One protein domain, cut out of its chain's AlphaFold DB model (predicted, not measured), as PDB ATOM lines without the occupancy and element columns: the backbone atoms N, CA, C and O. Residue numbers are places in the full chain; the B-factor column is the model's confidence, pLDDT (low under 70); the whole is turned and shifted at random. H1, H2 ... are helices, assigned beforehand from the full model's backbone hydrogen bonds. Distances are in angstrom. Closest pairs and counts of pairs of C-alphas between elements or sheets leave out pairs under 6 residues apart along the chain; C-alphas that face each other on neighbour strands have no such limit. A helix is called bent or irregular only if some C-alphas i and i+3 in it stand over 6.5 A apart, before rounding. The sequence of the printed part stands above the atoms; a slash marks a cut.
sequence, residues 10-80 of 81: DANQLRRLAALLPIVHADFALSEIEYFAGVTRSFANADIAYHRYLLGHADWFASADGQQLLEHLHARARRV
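What this domain is: This is residues 10 to 80 of the 81 residues of the protein "Aminoglycoside phosphotransferase" of Xanthomonas vasicola pv. vasculorum NCPPB 890 (UniProt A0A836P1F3). A long, thin helical hairpin, bent along its length: the bent helix H1 makes one limb, and H2 followed by H3 makes the limb that folds back beside it. H2 packs side by side with arm H1b, H3 packs side by side with arm H1a, and the two limbs bend at the break in H1 and at the corner between H2 and H3. The printed part has 71 residues with three named helices, in the order H1, H2, H3, and no named strand; the class is all helix. The whole is loose, with a radius of gyration of the C-alphas of 15.0 A, and its outline is a rod spanning 48 by 23 by 9 A.

Where its parts are: Find C-alpha 11 at (168.202, 228.063, 119.134), where H1, residues 11 to 39, begins. By its hydrogen bonds it was assigned as one helix, but it is bent: C-alphas 19 and 22 are 6.8 A apart. Its arms are H1a, residues 11 to 19, 12.6 A long, and H1b, residues 22 to 39, 25.3 A long; residues 20 and 21 belong to neither. Next look at C-alpha 43 at (206.705, 216.344, 107.618), from which H2, residues 43 to 62, runs 26.8 A. H2 is neither bent nor irregular, but only just: C-alphas 52 and 55 are 6.1 A apart. H3, residues 64 to 79, runs 22.2 A and ends with C-alpha 79 at (162.090, 223.214, 116.677).

How they stand to each other: Begin with H1a, which touches H3; their closest C-alphas, those of Ala 11 and Ala 77, are 4.3 A apart. These two run opposite ways at a shallow tilt of 12 degrees. Across the bend, the lines of H1a and H1b stand at a steep tilt of 43 degrees. H1b and H2 form a helical hairpin and touch, running opposite ways at a shallow tilt of 6 degrees. Their closest C-alphas are those of Ile 33 and Ala 46, 4.6 A apart. H2 and H3 are close but not clearly touching, with the closest C-alphas, those of Trp 60 and Gly 66, 5.5 A apart; they run the same way at a steep tilt of 54 degrees. H1a and H2 are apart, and so are H1b and H3. In H1a, H1b and H3 every O i to N i+4 pair is within hydrogen-bond range; in H2, 14 of 16 are.

The domain as a whole: Look at Arg 41 and Arg 79 for the two C-alphas farthest apart, 48.2 A. The C-alphas of Asp 10 and Val 80, the first and last printed, are 6.7 A apart. The printed part has no cut, and the links H1 to H2 and H2 to H3 are tight. The mean pLDDT of the printed part is 98.1, and no printed residue is under 70.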
ATOM      1  N   ASP A  10     169.628 226.410 123.548       96.19
ATOM      2  CA  ASP A  10     168.748 227.342 122.854       96.19
ATOM      3  C   ASP A  10     169.021 227.363 121.335       96.19
ATOM      4  O   ASP A  10     170.027 226.849 120.823       96.19
ATOM      5  N   ALA A  11     168.110 227.985 120.586       97.31
ATOM      6  CA  ALA A  11     168.202 228.063 119.134       97.31
ATOM      7  C   ALA A  11     169.468 228.800 118.641       97.31
ATOM      8  O   ALA A  11     170.038 228.437 117.609       97.31
ATOM      9  N   ASN A  12     169.945 229.816 119.371       97.88
ATOM     10  CA  ASN A  12     171.168 230.551 119.028       97.88
ATOM     11  C   ASN A  12     172.423 229.707 119.272       97.88
ATOM     12  O   ASN A  12     173.384 229.793 118.509       97.88
ATOM     13  N   GLN A  13     172.450 228.901 120.329       97.12
ATOM     14  CA  GLN A  13     173.537 227.973 120.623       97.12
ATOM     15  C   GLN A  13     173.644 226.896 119.544       97.12
ATOM     16  O   GLN A  13     174.745 226.630 119.075       97.12
ATOM     17  N   LEU A  14     172.522 226.339 119.086       97.81
ATOM     18  CA  LEU A  14     172.519 225.346 118.007       97.81
ATOM     19  C   LEU A  14     172.989 225.927 116.666       97.81
ATOM     20  O   LEU A  14     173.800 225.303 115.987       97.81
ATOM     21  N   ARG A  15     172.541 227.139 116.304       98.31
ATOM     22  CA  ARG A  15     173.037 227.838 115.103       98.31
ATOM     23  C   ARG A  15     174.536 228.123 115.182       98.31
ATOM     24  O   ARG A  15     175.253 227.908 114.211       98.31
ATOM     25  N   ARG A  16     175.023 228.565 116.346       98.19
ATOM     26  CA  ARG A  16     176.462 228.774 116.574       98.19
ATOM     27  C   ARG A  16     177.245 227.475 116.485       98.19
ATOM     28  O   ARG A  16     178.301 227.472 115.877       98.19
ATOM     29  N   LEU A  17     176.726 226.382 117.040       97.56
ATOM     30  CA  LEU A  17     177.369 225.076 116.935       97.56
ATOM     31  C   LEU A  17     177.527 224.651 115.470       97.56
ATOM     32  O   LEU A  17     178.619 224.256 115.077       97.56
ATOM     33  N   ALA A  18     176.475 224.793 114.656       98.19
ATOM     34  CA  ALA A  18     176.545 224.496 113.226       98.19
ATOM     35  C   ALA A  18     177.611 225.349 112.513       98.19
ATOM     36  O   ALA A  18     178.426 224.815 111.768       98.19
ATOM     37  N   ALA A  19     177.662 226.653 112.794       98.12
ATOM     38  CA  ALA A  19     178.659 227.547 112.202       98.12
ATOM     39  C   ALA A  19     180.097 227.269 112.682       98.12
ATOM     40  O   ALA A  19     181.044 227.429 111.918       98.12
ATOM     41  N   LEU A  20     180.270 226.863 113.943       98.44
ATOM     42  CA  LEU A  20     181.582 226.621 114.540       98.44
ATOM     43  C   LEU A  20     182.182 225.280 114.129       98.44
ATOM     44  O   LEU A  20     183.402 225.181 114.092       98.44
ATOM     45  N   LEU A  21     181.369 224.268 113.818       98.31
ATOM     46  CA  LEU A  21     181.859 222.923 113.505       98.31
ATOM     47  C   LEU A  21     182.946 222.904 112.412       98.31
ATOM     48  O   LEU A  21     184.006 222.342 112.683       98.31
ATOM     49  N   PRO A  22     182.778 223.541 111.238       98.19
ATOM     50  CA  PRO A  22     183.850 223.596 110.242       98.19
ATOM     51  C   PRO A  22     185.080 224.374 110.729       98.19
ATOM     52  O   PRO A  22     186.212 223.970 110.480       98.19
ATOM     53  N   ILE A  23     184.860 225.470 111.465       98.25
ATOM     54  CA  ILE A  23     185.924 226.366 111.938       98.25
ATOM     55  C   ILE A  23     186.834 225.651 112.936       98.25
ATOM     56  O   ILE A  23     188.050 225.714 112.800       98.25
ATOM     57  N   VAL A  24     186.265 224.931 113.907       98.31
ATOM     58  CA  VAL A  24     187.068 224.228 114.921       98.31
ATOM     59  C   VAL A  24     187.882 223.079 114.324       98.31
ATOM     60  O   VAL A  24     188.961 222.790 114.826       98.31
ATOM     61  N   HIS A  25     187.419 222.451 113.235       98.56
ATOM     62  CA  HIS A  25     188.215 221.436 112.531       98.56
ATOM     63  C   HIS A  25     189.366 222.067 111.744       98.56
ATOM     64  O   HIS A  25     190.456 221.500 111.715       98.56
ATOM     65  N   ALA A  26     189.152 223.241 111.139       98.44
ATOM     66  CA  ALA A  26     190.221 223.981 110.475       98.44
ATOM     67  C   ALA A  26     191.290 224.454 111.477       98.44
ATOM     68  O   ALA A  26     192.476 224.238 111.245       98.44
ATOM     69  N   ASP A  27     190.872 225.036 112.604       98.56
ATOM     70  CA  ASP A  27     191.762 225.504 113.677       98.56
ATOM     71  C   ASP A  27     192.602 224.362 114.272       98.56
ATOM     72  O   ASP A  27     193.827 224.461 114.394       98.56
ATOM     73  N   PHE A  28     191.958 223.222 114.545       98.44
ATOM     74  CA  PHE A  28     192.648 222.015 114.987       98.44
ATOM     75  C   PHE A  28     193.670 221.526 113.952       98.44
ATOM     76  O   PHE A  28     194.818 221.262 114.300       98.44
ATOM     77  N   ALA A  29     193.293 221.448 112.673       98.56
ATOM     78  CA  ALA A  29     194.196 220.977 111.627       98.56
ATOM     79  C   ALA A  29     195.431 221.877 111.469       98.56
ATOM     80  O   ALA A  29     196.536 221.370 111.293       98.56
ATOM     81  N   LEU A  30     195.257 223.199 111.561       98.62
ATOM     82  CA  LEU A  30     196.366 224.155 111.522       98.62
ATOM     83  C   LEU A  30     197.319 223.951 112.703       98.62
ATOM     84  O   LEU A  30     198.531 223.870 112.499       98.62
ATOM     85  N   SER A  31     196.773 223.772 113.907       98.50
ATOM     86  CA  SER A  31     197.562 223.474 115.106       98.50
ATOM     87  C   SER A  31     198.371 222.179 114.953       98.50
ATOM     88  O   SER A  31     199.555 222.137 115.292       98.50
ATOM     89  N   GLU A  32     197.771 221.128 114.387       98.62
ATOM     90  CA  GLU A  32     198.453 219.856 114.126       98.62
ATOM     91  C   GLU A  32     199.556 219.989 113.063       98.62
ATOM     92  O   GLU A  32     200.632 219.415 113.223       98.62
ATOM     93  N   ILE A  33     199.345 220.774 111.999       98.69
ATOM     94  CA  ILE A  33     200.380 221.040 110.985       98.69
ATOM     95  C   ILE A  33     201.601 221.704 111.632       98.69
ATOM     96  O   ILE A  33     202.731 221.249 111.425       98.69
ATOM     97  N   GLU A  34     201.382 222.749 112.434       98.44
ATOM     98  CA  GLU A  34     202.453 223.455 113.144       98.44
ATOM     99  C   GLU A  34     203.174 222.537 114.134       98.44
ATOM    100  O   GLU A  34     204.409 222.501 114.179       98.44
ATOM    101  N   TYR A  35     202.420 221.735 114.886       98.62
ATOM    102  CA  TYR A  35     202.969 220.766 115.825       98.62
ATOM    103  C   TYR A  35     203.826 219.707 115.122       98.62
ATOM    104  O   TYR A  35     204.967 219.438 115.531       98.62
ATOM    105  N   PHE A  36     203.326 219.126 114.030       98.75
ATOM    106  CA  PHE A  36     204.044 218.078 113.321       98.75
ATOM    107  C   PHE A  36     205.295 218.606 112.627       98.75
ATOM    108  O   PHE A  36     206.372 218.033 112.811       98.75
ATOM    109  N   ALA A  37     205.195 219.720 111.903       98.12
ATOM    110  CA  ALA A  37     206.337 220.304 111.210       98.12
ATOM    111  C   ALA A  37     207.378 220.885 112.184       98.12
ATOM    112  O   ALA A  37     208.581 220.726 111.972       98.12
ATOM    113  N   GLY A  38     206.929 221.545 113.256       97.94
ATOM    114  CA  GLY A  38     207.787 222.294 114.172       97.94
ATOM    115  C   GLY A  38     208.369 221.459 115.310       97.94
ATOM    116  O   GLY A  38     209.592 221.400 115.474       97.94
ATOM    117  N   VAL A  39     207.501 220.822 116.100       98.06
ATOM    118  CA  VAL A  39     207.890 220.137 117.342       98.06
ATOM    119  C   VAL A  39     208.408 218.738 117.043       98.06
ATOM    120  O   VAL A  39     209.533 218.401 117.404       98.06
ATOM    121  N   THR A  40     207.607 217.928 116.352       98.44
ATOM    122  CA  THR A  40     207.964 216.520 116.102       98.44
ATOM    123  C   THR A  40     208.877 216.334 114.892       98.44
ATOM    124  O   THR A  40     209.450 215.260 114.719       98.44
ATOM    125  N   ARG A  41     209.009 217.371 114.051       97.94
ATOM    126  CA  ARG A  41     209.735 217.339 112.771       97.94
ATOM    127  C   ARG A  41     209.249 216.236 111.817       97.94
ATOM    128  O   ARG A  41     210.002 215.776 110.962       97.94
ATOM    129  N   SER A  42     207.986 215.825 111.935       98.44
ATOM    130  CA  SER A  42     207.360 214.830 111.068       98.44
ATOM    131  C   SER A  42     206.618 215.512 109.920       98.44
ATOM    132  O   SER A  42     205.419 215.780 109.997       98.44
ATOM    133  N   PHE A  43     207.324 215.770 108.819       97.50
ATOM    134  CA  PHE A  43     206.705 216.344 107.618       97.50
ATOM    135  C   PHE A  43     205.647 215.423 107.002       97.50
ATOM    136  O   PHE A  43     204.655 215.914 106.482       97.50
ATOM    137  N   ALA A  44     205.809 214.103 107.123       98.38
ATOM    138  CA  ALA A  44     204.795 213.145 106.685       98.38
ATOM    139  C   ALA A  44     203.471 213.315 107.450       98.38
ATOM    140  O   ALA A  44     202.402 213.291 106.847       98.38
ATOM    141  N   ASN A  45     203.523 213.540 108.768       98.31
ATOM    142  CA  ASN A  45     202.307 213.784 109.545       98.31
ATOM    143  C   ASN A  45     201.727 215.177 109.278       98.31
ATOM    144  O   ASN A  45     200.508 215.314 109.219       98.31
ATOM    145  N   ALA A  46     202.574 216.190 109.065       98.62
ATOM    146  CA  ALA A  46     202.115 217.518 108.660       98.62
ATOM    147  C   ALA A  46     201.371 217.473 107.311       98.62
ATOM    148  O   ALA A  46     200.324 218.098 107.166       98.62
ATOM    149  N   ASP A  47     201.860 216.674 106.359       98.50
ATOM    150  CA  ASP A  47     201.226 216.463 105.054       98.50
ATOM    151  C   ASP A  47     199.850 215.787 105.185       98.50
ATOM    152  O   ASP A  47     198.871 216.209 104.567       98.50
ATOM    153  N   ILE A  48     199.732 214.793 106.074       98.38
ATOM    154  CA  ILE A  48     198.444 214.167 106.409       98.38
ATOM    155  C   ILE A  48     197.493 215.185 107.053       98.38
ATOM    156  O   ILE A  48     196.335 215.275 106.640       98.38
ATOM    157  N   ALA A  49     197.958 215.962 108.036       98.50
ATOM    158  CA  ALA A  49     197.147 216.988 108.691       98.50
ATOM    159  C   ALA A  49     196.647 218.038 107.681       98.50
ATOM    160  O   ALA A  49     195.479 218.420 107.715       98.50
ATOM    161  N   TYR A  50     197.479 218.427 106.714       98.69
ATOM    162  CA  TYR A  50     197.095 219.343 105.644       98.69
ATOM    163  C   TYR A  50     196.104 218.719 104.650       98.69
ATOM    164  O   TYR A  50     194.977 219.194 104.499       98.69
ATOM    165  N   HIS A  51     196.476 217.631 103.977       98.62
ATOM    166  CA  HIS A  51     195.664 217.090 102.886       98.62
ATOM    167  C   HIS A  51     194.433 216.330 103.372       98.62
ATOM    168  O   HIS A  51     193.349 216.469 102.806       98.62
ATOM    169  N   ARG A  52     194.582 215.491 104.398       97.25
ATOM    170  CA  ARG A  52     193.499 214.609 104.852       97.25
ATOM    171  C   ARG A  52     192.626 215.263 105.904       97.25
ATOM    172  O   ARG A  52     191.434 214.977 105.924       97.25
ATOM    173  N   TYR A  53     193.193 216.117 106.756       97.94
ATOM    174  CA  TYR A  53     192.420 216.751 107.816       97.94
ATOM    175  C   TYR A  53     191.897 218.126 107.407       97.94
ATOM    176  O   TYR A  53     190.683 218.280 107.343       97.94
ATOM    177  N   LEU A  54     192.762 219.092 107.082       98.62
ATOM    178  CA  LEU A  54     192.333 220.452 106.740       98.62
ATOM    179  C   LEU A  54     191.490 220.471 105.458       98.62
ATOM    180  O   LEU A  54     190.313 220.828 105.502       98.62
ATOM    181  N   LEU A  55     192.073 220.054 104.329       98.69
ATOM    182  CA  LEU A  55     191.355 220.035 103.050       98.69
ATOM    183  C   LEU A  55     190.248 218.978 103.054       98.69
ATOM    184  O   LEU A  55     189.119 219.271 102.678       98.69
ATOM    185  N   GLY A  56     190.537 217.780 103.572       98.56
ATOM    186  CA  GLY A  56     189.553 216.701 103.644       98.56
ATOM    187  C   GLY A  56     188.295 217.055 104.445       98.56
ATOM    188  O   GLY A  56     187.197 216.735 103.995       98.56
ATOM    189  N   HIS A  57     188.404 217.754 105.583       98.56
ATOM    190  CA  HIS A  57     187.210 218.212 106.305       98.56
ATOM    191  C   HIS A  57     186.528 219.386 105.611       98.56
ATOM    192  O   HIS A  57     185.302 219.443 105.640       98.56
ATOM    193  N   ALA A  58     187.270 220.299 104.975       98.44
ATOM    194  CA  ALA A  58     186.656 221.362 104.181       98.44
ATOM    195  C   ALA A  58     185.784 220.773 103.056       98.44
ATOM    196  O   ALA A  58     184.604 221.117 102.948       98.44
ATOM    197  N   ASP A  59     186.325 219.815 102.302       98.69
ATOM    198  CA  ASP A  59     185.604 219.087 101.256       98.69
ATOM    199  C   ASP A  59     184.431 218.285 101.833       98.69
ATOM    200  O   ASP A  59     183.326 218.301 101.288       98.69
ATOM    201  N   TRP A  60     184.627 217.613 102.972       98.75
ATOM    202  CA  TRP A  60     183.565 216.847 103.619       98.75
ATOM    203  C   TRP A  60     182.417 217.739 104.103       98.75
ATOM    204  O   TRP A  60     181.258 217.419 103.845       98.75
ATOM    205  N   PHE A  61     182.698 218.884 104.735       98.56
ATOM    206  CA  PHE A  61     181.662 219.845 105.122       98.56
ATOM    207  C   PHE A  61     180.948 220.445 103.904       98.56
ATOM    208  O   PHE A  61     179.769 220.779 104.009       98.56
ATOM    209  N   ALA A  62     181.613 220.544 102.749       98.12
ATOM    210  CA  ALA A  62     180.995 220.945 101.485       98.12
ATOM    211  C   ALA A  62     180.189 219.815 100.805       98.12
ATOM    212  O   ALA A  62     179.373 220.085  99.923       98.12
ATOM    213  N   SER A  63     180.392 218.559 101.209       98.69
ATOM    214  CA  SER A  63     179.690 217.393 100.667       98.69
ATOM    215  C   SER A  63     178.242 217.278 101.164       98.69
ATOM    216  O   SER A  63     177.822 217.959 102.102       98.69
ATOM    217  N   ALA A  64     177.477 216.361 100.566       98.69
ATOM    218  CA  ALA A  64     176.094 216.097 100.960       98.69
ATOM    219  C   ALA A  64     175.959 215.682 102.437       98.69
ATOM    220  O   ALA A  64     175.075 216.188 103.128       98.69
ATOM    221  N   ASP A  65     176.848 214.822 102.936       98.62
ATOM    222  CA  ASP A  65     176.800 214.333 104.320       98.62
ATOM    223  C   ASP A  65     177.141 215.446 105.320       98.62
ATOM    224  O   ASP A  65     176.469 215.611 106.341       98.62
ATOM    225  N   GLY A  66     178.142 216.270 104.994       98.50
ATOM    226  CA  GLY A  66     178.506 217.433 105.800       98.50
ATOM    227  C   GLY A  66     177.375 218.456 105.873       98.50
ATOM    228  O   GLY A  66     176.995 218.893 106.962       98.50
ATOM    229  N   GLN A  67     176.760 218.775 104.732       98.75
ATOM    230  CA  GLN A  67     175.588 219.650 104.688       98.75
ATOM    231  C   GLN A  67     174.390 219.044 105.433       98.75
ATOM    232  O   GLN A  67     173.674 219.770 106.124       98.75
ATOM    233  N   GLN A  68     174.195 217.723 105.375       98.75
ATOM    234  CA  GLN A  68     173.135 217.044 106.121       98.75
ATOM    235  C   GLN A  68     173.329 217.174 107.639       98.75
ATOM    236  O   GLN A  68     172.357 217.431 108.356       98.75
ATOM    237  N   LEU A  69     174.561 217.047 108.140       98.50
ATOM    238  CA  LEU A  69     174.866 217.266 109.556       98.50
ATOM    239  C   LEU A  69     174.543 218.704 109.987       98.50
ATOM    240  O   LEU A  69     173.888 218.916 111.011       98.50
ATOM    241  N   LEU A  70     174.989 219.697 109.215       98.62
ATOM    242  CA  LEU A  70     174.739 221.107 109.523       98.62
ATOM    243  C   LEU A  70     173.241 221.429 109.493       98.62
ATOM    244  O   LEU A  70     172.716 222.077 110.404       98.62
ATOM    245  N   GLU A  71     172.526 220.907 108.498       98.62
ATOM    246  CA  GLU A  71     171.085 221.093 108.393       98.62
ATOM    247  C   GLU A  71     170.330 220.386 109.521       98.62
ATOM    248  O   GLU A  71     169.347 220.925 110.026       98.62
ATOM    249  N   HIS A  72     170.802 219.234 110.001       98.19
ATOM    250  CA  HIS A  72     170.221 218.587 111.176       98.19
ATOM    251  C   HIS A  72     170.240 219.517 112.404       98.19
ATOM    252  O   HIS A  72     169.242 219.627 113.126       98.19
ATOM    253  N   LEU A  73     171.345 220.237 112.622       97.62
ATOM    254  CA  LEU A  73     171.468 221.204 113.714       97.62
ATOM    255  C   LEU A  73     170.566 222.426 113.508       97.62
ATOM    256  O   LEU A  73     169.889 222.849 114.450       97.62
ATOM    257  N   HIS A  74     170.489 222.962 112.288       98.38
ATOM    258  CA  HIS A  74     169.573 224.059 111.965       98.38
ATOM    259  C   HIS A  74     168.103 223.657 112.117       98.38
ATOM    260  O   HIS A  74     167.317 224.397 112.710       98.38
ATOM    261  N   ALA A  75     167.726 222.469 111.652       98.25
ATOM    262  CA  ALA A  75     166.386 221.924 111.810       98.25
ATOM    263  C   ALA A  75     166.014 221.771 113.281       98.25
ATOM    264  O   ALA A  75     164.902 222.119 113.677       98.25
ATOM    265  N   ARG A  76     166.952 221.313 114.113       96.31
ATOM    266  CA  ARG A  76     166.758 221.278 115.561       96.31
ATOM    267  C   ARG A  76     166.576 222.683 116.135       96.31
ATOM    268  O   ARG A  76     165.646 222.874 116.910       96.31
ATOM    269  N   ALA A  77     167.378 223.662 115.713       97.12
ATOM    270  CA  ALA A  77     167.269 225.055 116.157       97.12
ATOM    271  C   ALA A  77     165.921 225.711 115.813       97.12
ATOM    272  O   ALA A  77     165.492 226.612 116.523       97.12
ATOM    273  N   ARG A  78     165.247 225.275 114.741       97.75
ATOM    274  CA  ARG A  78     163.897 225.748 114.379       97.75
ATOM    275  C   ARG A  78     162.781 225.106 115.212       97.75
ATOM    276  O   ARG A  78     161.665 225.605 115.198       97.75
ATOM    277  N   ARG A  79     163.063 223.981 115.879       95.31
ATOM    278  CA  ARG A  79     162.090 223.214 116.677       95.31
ATOM    279  C   ARG A  79     162.161 223.512 118.170       95.31
ATOM    280  O   ARG A  79     161.212 223.182 118.874       95.31
ATOM    281  N   VAL A  80     163.281 224.045 118.664       91.31
ATOM    282  CA  VAL A  80     163.353 224.488 120.064       91.31
ATOM    283  C   VAL A  80     162.506 225.752 120.254       91.31
ATOM    284  O   VAL A  80     162.509 226.586 119.346       91.31
TER     285      VAL A  80